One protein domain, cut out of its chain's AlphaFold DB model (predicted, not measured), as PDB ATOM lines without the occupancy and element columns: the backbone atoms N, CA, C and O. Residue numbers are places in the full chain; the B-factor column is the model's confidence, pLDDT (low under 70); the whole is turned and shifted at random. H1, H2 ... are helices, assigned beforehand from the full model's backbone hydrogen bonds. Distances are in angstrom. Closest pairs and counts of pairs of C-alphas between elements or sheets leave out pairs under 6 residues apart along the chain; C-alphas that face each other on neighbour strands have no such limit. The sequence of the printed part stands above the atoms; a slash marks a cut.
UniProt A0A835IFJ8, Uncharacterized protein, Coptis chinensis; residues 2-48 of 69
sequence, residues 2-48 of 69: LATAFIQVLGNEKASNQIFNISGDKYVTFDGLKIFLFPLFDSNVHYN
ATOM      1  N   LEU A   2     176.060 -98.630 177.371       89.19
ATOM      2  CA  LEU A   2     176.794 -98.024 176.247       89.19
ATOM      3  C   LEU A   2     178.327 -98.194 176.317       89.19
ATOM      4  O   LEU A   2     178.956 -98.551 175.327       89.19
ATOM      5  N   ALA A   3     178.940 -98.000 177.491       91.00
ATOM      6  CA  ALA A   3     180.380 -98.219 177.664       91.00
ATOM      7  C   ALA A   3     180.796 -99.680 177.397       91.00
ATOM      8  O   ALA A   3     181.832 -99.931 176.787       91.00
ATOM      9  N   THR A   4     179.967-100.641 177.809       91.94
ATOM     10  CA  THR A   4     180.175-102.070 177.544       91.94
ATOM     11  C   THR A   4     180.065-102.361 176.050       91.94
ATOM     12  O   THR A   4     180.912-103.067 175.508       91.94
ATOM     13  N   ALA A   5     179.083-101.765 175.371       89.44
ATOM     14  CA  ALA A   5     178.932-101.880 173.926       89.44
ATOM     15  C   ALA A   5     180.147-101.311 173.171       89.44
ATOM     16  O   ALA A   5     180.634-101.949 172.243       89.44
ATOM     17  N   PHE A   6     180.711-100.175 173.601       90.00
ATOM     18  CA  PHE A   6     181.921 -99.628 172.974       90.00
ATOM     19  C   PHE A   6     183.133-100.548 173.104       90.00
ATOM     20  O   PHE A   6     183.872-100.715 172.136       90.00
ATOM     21  N   ILE A   7     183.316-101.192 174.259       94.19
ATOM     22  CA  ILE A   7     184.400-102.165 174.446       94.19
ATOM     23  C   ILE A   7     184.252-103.339 173.464       94.19
ATOM     24  O   ILE A   7     185.245-103.785 172.900       94.19
ATOM     25  N   GLN A   8     183.025-103.802 173.202       91.38
ATOM     26  CA  GLN A   8     182.756-104.918 172.283       91.38
ATOM     27  C   GLN A   8     183.000-104.590 170.799       91.38
ATOM     28  O   GLN A   8     183.110-105.503 169.976       91.38
ATOM     29  N   VAL A   9     183.073-103.305 170.442       92.75
ATOM     30  CA  VAL A   9     183.381-102.853 169.076       92.75
ATOM     31  C   VAL A   9     184.888-102.862 168.812       92.75
ATOM     32  O   VAL A   9     185.314-103.077 167.676       92.75
ATOM     33  N   LEU A  10     185.718-102.663 169.841       92.94
ATOM     34  CA  LEU A  10     187.170-102.608 169.677       92.94
ATOM     35  C   LEU A  10     187.715-103.955 169.183       92.94
ATOM     36  O   LEU A  10     187.549-104.986 169.827       92.94
ATOM     37  N   GLY A  11     188.382-103.942 168.025       90.38
ATOM     38  CA  GLY A  11     188.962-105.143 167.413       90.38
ATOM     39  C   GLY A  11     187.945-106.109 166.792       90.38
ATOM     40  O   GLY A  11     188.327-107.199 166.376       90.38
ATOM     41  N   ASN A  12     186.666-105.733 166.704       92.88
ATOM     42  CA  ASN A  12     185.623-106.564 166.115       92.88
ATOM     43  C   ASN A  12     185.328-106.141 164.670       92.88
ATOM     44  O   ASN A  12     184.586-105.191 164.421       92.88
ATOM     45  N   GLU A  13     185.860-106.885 163.701       91.06
ATOM     46  CA  GLU A  13     185.668-106.603 162.269       91.06
ATOM     47  C   GLU A  13     184.193-106.606 161.841       91.06
ATOM     48  O   GLU A  13     183.803-105.837 160.964       91.06
ATOM     49  N   LYS A  14     183.341-107.408 162.499       90.81
ATOM     50  CA  LYS A  14     181.900-107.476 162.196       90.81
ATOM     51  C   LYS A  14     181.140-106.227 162.632       90.81
ATOM     52  O   LYS A  14     180.053-105.974 162.123       90.81
ATOM     53  N   ALA A  15     181.688-105.462 163.576       89.06
ATOM     54  CA  ALA A  15     181.116-104.193 164.011       89.06
ATOM     55  C   ALA A  15     181.507-103.026 163.084       89.06
ATOM     56  O   ALA A  15     180.970-101.927 163.223       89.06
ATOM     57  N   SER A  16     182.416-103.246 162.125       91.56
ATOM     58  CA  SER A  16     182.831-102.227 161.162       91.56
ATOM     59  C   SER A  16     181.695-101.861 160.202       91.56
ATOM     60  O   SER A  16     180.953-102.723 159.724       91.56
ATOM     61  N   ASN A  17     181.568-100.565 159.906       91.75
ATOM     62  CA  ASN A  17     180.523 -99.994 159.047       91.75
ATOM     63  C   ASN A  17     179.081-100.292 159.502       91.75
ATOM     64  O   ASN A  17     178.155-100.221 158.696       91.75
ATOM     65  N   GLN A  18     178.882-100.623 160.779       92.06
ATOM     66  CA  GLN A  18     177.558-100.835 161.355       92.06
ATOM     67  C   GLN A  18     177.098 -99.597 162.126       92.06
ATOM     68  O   GLN A  18     177.893 -98.906 162.763       92.06
ATOM     69  N   ILE A  19     175.792 -99.339 162.090       91.50
ATOM     70  CA  ILE A  19     175.144 -98.295 162.884       91.50
ATOM     71  C   ILE A  19     174.302 -98.994 163.946       91.50
ATOM     72  O   ILE A  19     173.321 -99.663 163.626       91.50
ATOM     73  N   PHE A  20     174.685 -98.840 165.213       89.44
ATOM     74  CA  PHE A  20     173.965 -99.424 166.341       89.44
ATOM     75  C   PHE A  20     173.125 -98.355 167.040       89.44
ATOM     76  O   PHE A  20     173.663 -97.378 167.558       89.44
ATOM     77  N   ASN A  21     171.805 -98.552 167.078       89.75
ATOM     78  CA  ASN A  21     170.909 -97.739 167.894       89.75
ATOM     79  C   ASN A  21     170.763 -98.386 169.276       89.75
ATOM     80  O   ASN A  21     170.016 -99.350 169.436       89.75
ATOM     81  N   ILE A  22     171.522 -97.890 170.251       87.81
ATOM     82  CA  ILE A  22     171.557 -98.450 171.604       87.81
ATOM     83  C   ILE A  22     170.591 -97.663 172.489       87.81
ATOM     84  O   ILE A  22     170.840 -96.506 172.828       87.81
ATOM     85  N   SER A  23     169.511 -98.321 172.895       87.38
ATOM     86  CA  SER A  23     168.537 -97.832 173.872       87.38
ATOM     87  C   SER A  23     168.440 -98.814 175.037       87.38
ATOM     88  O   SER A  23     168.543-100.018 174.822       87.38
ATOM     89  N   GLY A  24     168.221 -98.318 176.256       83.69
ATOM     90  CA  GLY A  24     167.993 -99.192 177.410       83.69
ATOM     91  C   GLY A  24     166.634 -99.900 177.360       83.69
ATOM     92  O   GLY A  24     165.730 -99.476 176.645       83.69
ATOM     93  N   ASP A  25     166.469-100.931 178.188       83.25
ATOM     94  CA  ASP A  25     165.287-101.814 178.202       83.25
ATOM     95  C   ASP A  25     163.969-101.131 178.604       83.25
ATOM     96  O   ASP A  25     162.887-101.700 178.448       83.25
ATOM     97  N   LYS A  26     164.037 -99.929 179.185       82.00
ATOM     98  CA  LYS A  26     162.871 -99.213 179.708       82.00
ATOM     99  C   LYS A  26     162.595 -97.962 178.896       82.00
ATOM    100  O   LYS A  26     163.437 -97.073 178.799       82.00
ATOM    101  N   TYR A  27     161.354 -97.851 178.443       76.88
ATOM    102  CA  TYR A  27     160.787 -96.607 177.944       76.88
ATOM    103  C   TYR A  27     160.111 -95.892 179.108       76.88
ATOM    104  O   TYR A  27     159.226 -96.446 179.759       76.88
ATOM    105  N   VAL A  28     160.553 -94.674 179.396       79.50
ATOM    106  CA  VAL A  28     160.020 -93.867 180.493       79.50
ATOM    107  C   VAL A  28     159.507 -92.545 179.947       79.50
ATOM    108  O   VAL A  28     160.190 -91.863 179.184       79.50
ATOM    109  N   THR A  29     158.286 -92.186 180.329       81.88
ATOM    110  CA  THR A  29     157.764 -90.837 180.104       81.88
ATOM    111  C   THR A  29     158.373 -89.882 181.127       81.88
ATOM    112  O   THR A  29     158.893 -90.308 182.162       81.88
ATOM    113  N   PHE A  30     158.290 -88.579 180.864       76.00
ATOM    114  CA  PHE A  30     158.767 -87.564 181.803       76.00
ATOM    115  C   PHE A  30     158.114 -87.709 183.191       76.00
ATOM    116  O   PHE A  30     158.801 -87.668 184.210       76.00
ATOM    117  N   ASP A  31     156.808 -87.987 183.233       72.56
ATOM    118  CA  ASP A  31     156.091 -88.236 184.487       72.56
ATOM    119  C   ASP A  31     156.536 -89.538 185.169       72.56
ATOM    120  O   ASP A  31     156.710 -89.574 186.387       72.56
ATOM    121  N   GLY A  32     156.807 -90.595 184.394       77.50
ATOM    122  CA  GLY A  32     157.354 -91.846 184.926       77.50
ATOM    123  C   GLY A  32     158.744 -91.670 185.552       77.50
ATOM    124  O   GLY A  32     159.016 -92.215 186.622       77.50
ATOM    125  N   LEU A  33     159.609 -90.859 184.931       77.88
ATOM    126  CA  LEU A  33     160.920 -90.485 185.479       77.88
ATOM    127  C   LEU A  33     160.795 -89.701 186.787       77.88
ATOM    128  O   LEU A  33     161.556 -89.939 187.723       77.88
ATOM    129  N   LYS A  34     159.830 -88.785 186.865       71.12
ATOM    130  CA  LYS A  34     159.590 -87.953 188.044       71.12
ATOM    131  C   LYS A  34     159.201 -88.783 189.264       71.12
ATOM    132  O   LYS A  34     159.790 -88.599 190.323       71.12
ATOM    133  N   ILE A  35     158.294 -89.744 189.091       75.88
ATOM    134  CA  ILE A  35     157.894 -90.674 190.160       75.88
ATOM    135  C   ILE A  35     159.096 -91.495 190.645       75.88
ATOM    136  O   ILE A  35     159.266 -91.695 191.845       75.88
ATOM    137  N   PHE A  36     159.949 -91.950 189.723       77.00
ATOM    138  CA  PHE A  36     161.119 -92.758 190.064       77.00
ATOM    139  C   PHE A  36     162.203 -91.964 190.812       77.00
ATOM    140  O   PHE A  36     162.778 -92.470 191.773       77.00
ATOM    141  N   LEU A  37     162.494 -90.735 190.378       74.12
ATOM    142  CA  LEU A  37     163.577 -89.915 190.935       74.12
ATOM    143  C   LEU A  37     163.165 -89.120 192.179       74.12
ATOM    144  O   LEU A  37     164.009 -88.829 193.024       74.12
ATOM    145  N   PHE A  38     161.884 -88.768 192.298       72.38
ATOM    146  CA  PHE A  38     161.364 -87.897 193.352       72.38
ATOM    147  C   PHE A  38     160.167 -88.524 194.083       72.38
ATOM    148  O   PHE A  38     159.111 -87.898 194.177       72.38
ATOM    149  N   PRO A  39     160.317 -89.730 194.664       63.72
ATOM    150  CA  PRO A  39     159.216 -90.453 195.305       63.72
ATOM    151  C   PRO A  39     158.594 -89.730 196.518       63.72
ATOM    152  O   PRO A  39     157.586 -90.196 197.038       63.72
ATOM    153  N   LEU A  40     159.181 -88.616 196.982       58.19
ATOM    154  CA  LEU A  40     158.790 -87.881 198.194       58.19
ATOM    155  C   LEU A  40     158.514 -86.378 197.979       58.19
ATOM    156  O   LEU A  40     158.302 -85.665 198.957       58.19
ATOM    157  N   PHE A  41     158.532 -85.865 196.744       56.41
ATOM    158  CA  PHE A  41     158.210 -84.452 196.500       56.41
ATOM    159  C   PHE A  41     156.716 -84.280 196.203       56.41
ATOM    160  O   PHE A  41     156.234 -84.626 195.128       56.41
ATOM    161  N   ASP A  42     155.999 -83.681 197.157       56.53
ATOM    162  CA  ASP A  42     154.580 -83.301 197.041       56.53
ATOM    163  C   ASP A  42     154.327 -82.242 195.947       56.53
ATOM    164  O   ASP A  42     153.206 -82.024 195.493       56.53
ATOM    165  N   SER A  43     155.382 -81.585 195.462       56.22
ATOM    166  CA  SER A  43     155.320 -80.579 194.405       56.22
ATOM    167  C   SER A  43     155.513 -81.201 193.021       56.22
ATOM    168  O   SER A  43     156.370 -80.798 192.232       56.22
ATOM    169  N   ASN A  44     154.660 -82.163 192.670       56.22
ATOM    170  CA  ASN A  44     154.619 -82.723 191.325       56.22
ATOM    171  C   ASN A  44     153.988 -81.756 190.294       56.22
ATOM    172  O   ASN A  44     153.248 -82.179 189.417       56.22
ATOM    173  N   VAL A  45     154.357 -80.472 190.298       62.38
ATOM    174  CA  VAL A  45     153.915 -79.507 189.281       62.38
ATOM    175  C   VAL A  45     154.587 -79.858 187.952       62.38
ATOM    176  O   VAL A  45     155.807 -79.764 187.817       62.38
ATOM    177  N   HIS A  46     153.815 -80.366 186.995       63.09
ATOM    178  CA  HIS A  46     154.223 -80.459 185.595       63.09
ATOM    179  C   HIS A  46     153.647 -79.223 184.915       63.09
ATOM    180  O   HIS A  46     152.433 -79.064 184.824       63.09
ATOM    181  N   TYR A  47     154.516 -78.309 184.500       64.31
ATOM    182  CA  TYR A  47     154.087 -77.116 183.790       64.31
ATOM    183  C   TYR A  47     153.524 -77.512 182.421       64.31
ATOM    184  O   TYR A  47     154.271 -77.983 181.564       64.31
ATOM    185  N   ASN A  48     152.219 -77.331 182.221       68.75
ATOM    186  CA  ASN A  48     151.600 -77.475 180.914       68.75
ATOM    187  C   ASN A  48     151.738 -76.143 180.153       68.75
ATOM    188  O   ASN A  48     151.034 -75.184 180.473       68.75
TER     189      ASN A  48
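AT A GLANCE: This is residues 2 to 48 of the 69 residues of an uncharacterized protein of Coptis chinensis (UniProt A0A835IFJ8). There is little regular structure here: two short helices, H1 and H2, lie far from each other, joined by a long strung-out link. The chain turns back at residues 10 to 17, which stand free at one end, and again at residues 37 to 43, which stand free at the other. The printed part has 47 residues, 16 of them in H1 and then H2, with no named strand; its class is all helix. It is an extended rod of 52 by 21 by 14 A, with a radius of gyration of the C-alphas of 18.1 A.

IN THESE COORDINATES: Find C-alpha 2 at (176.794, -98.024, 176.247); from there H1, residues 2 to 9, runs 10.9 A. Look next for H2, residues 30 to 37, 10.6 A long, ending at C-alpha 37 at (163.577, -89.915, 190.935).

HOW THE PARTS SIT: H1 and H2 are apart, with no C-alpha of the one within 8 A of the other. In both, every O i to N i+4 pair is within hydrogen-bond range.

THE WHOLE: The C-alphas farthest apart, of Glu 13 and Asp 42, are 52.1 A apart. The link from H1 to H2 is long, 20 residues. The printed part has no cut. Look at residues 39 to 48 for pLDDT under 70.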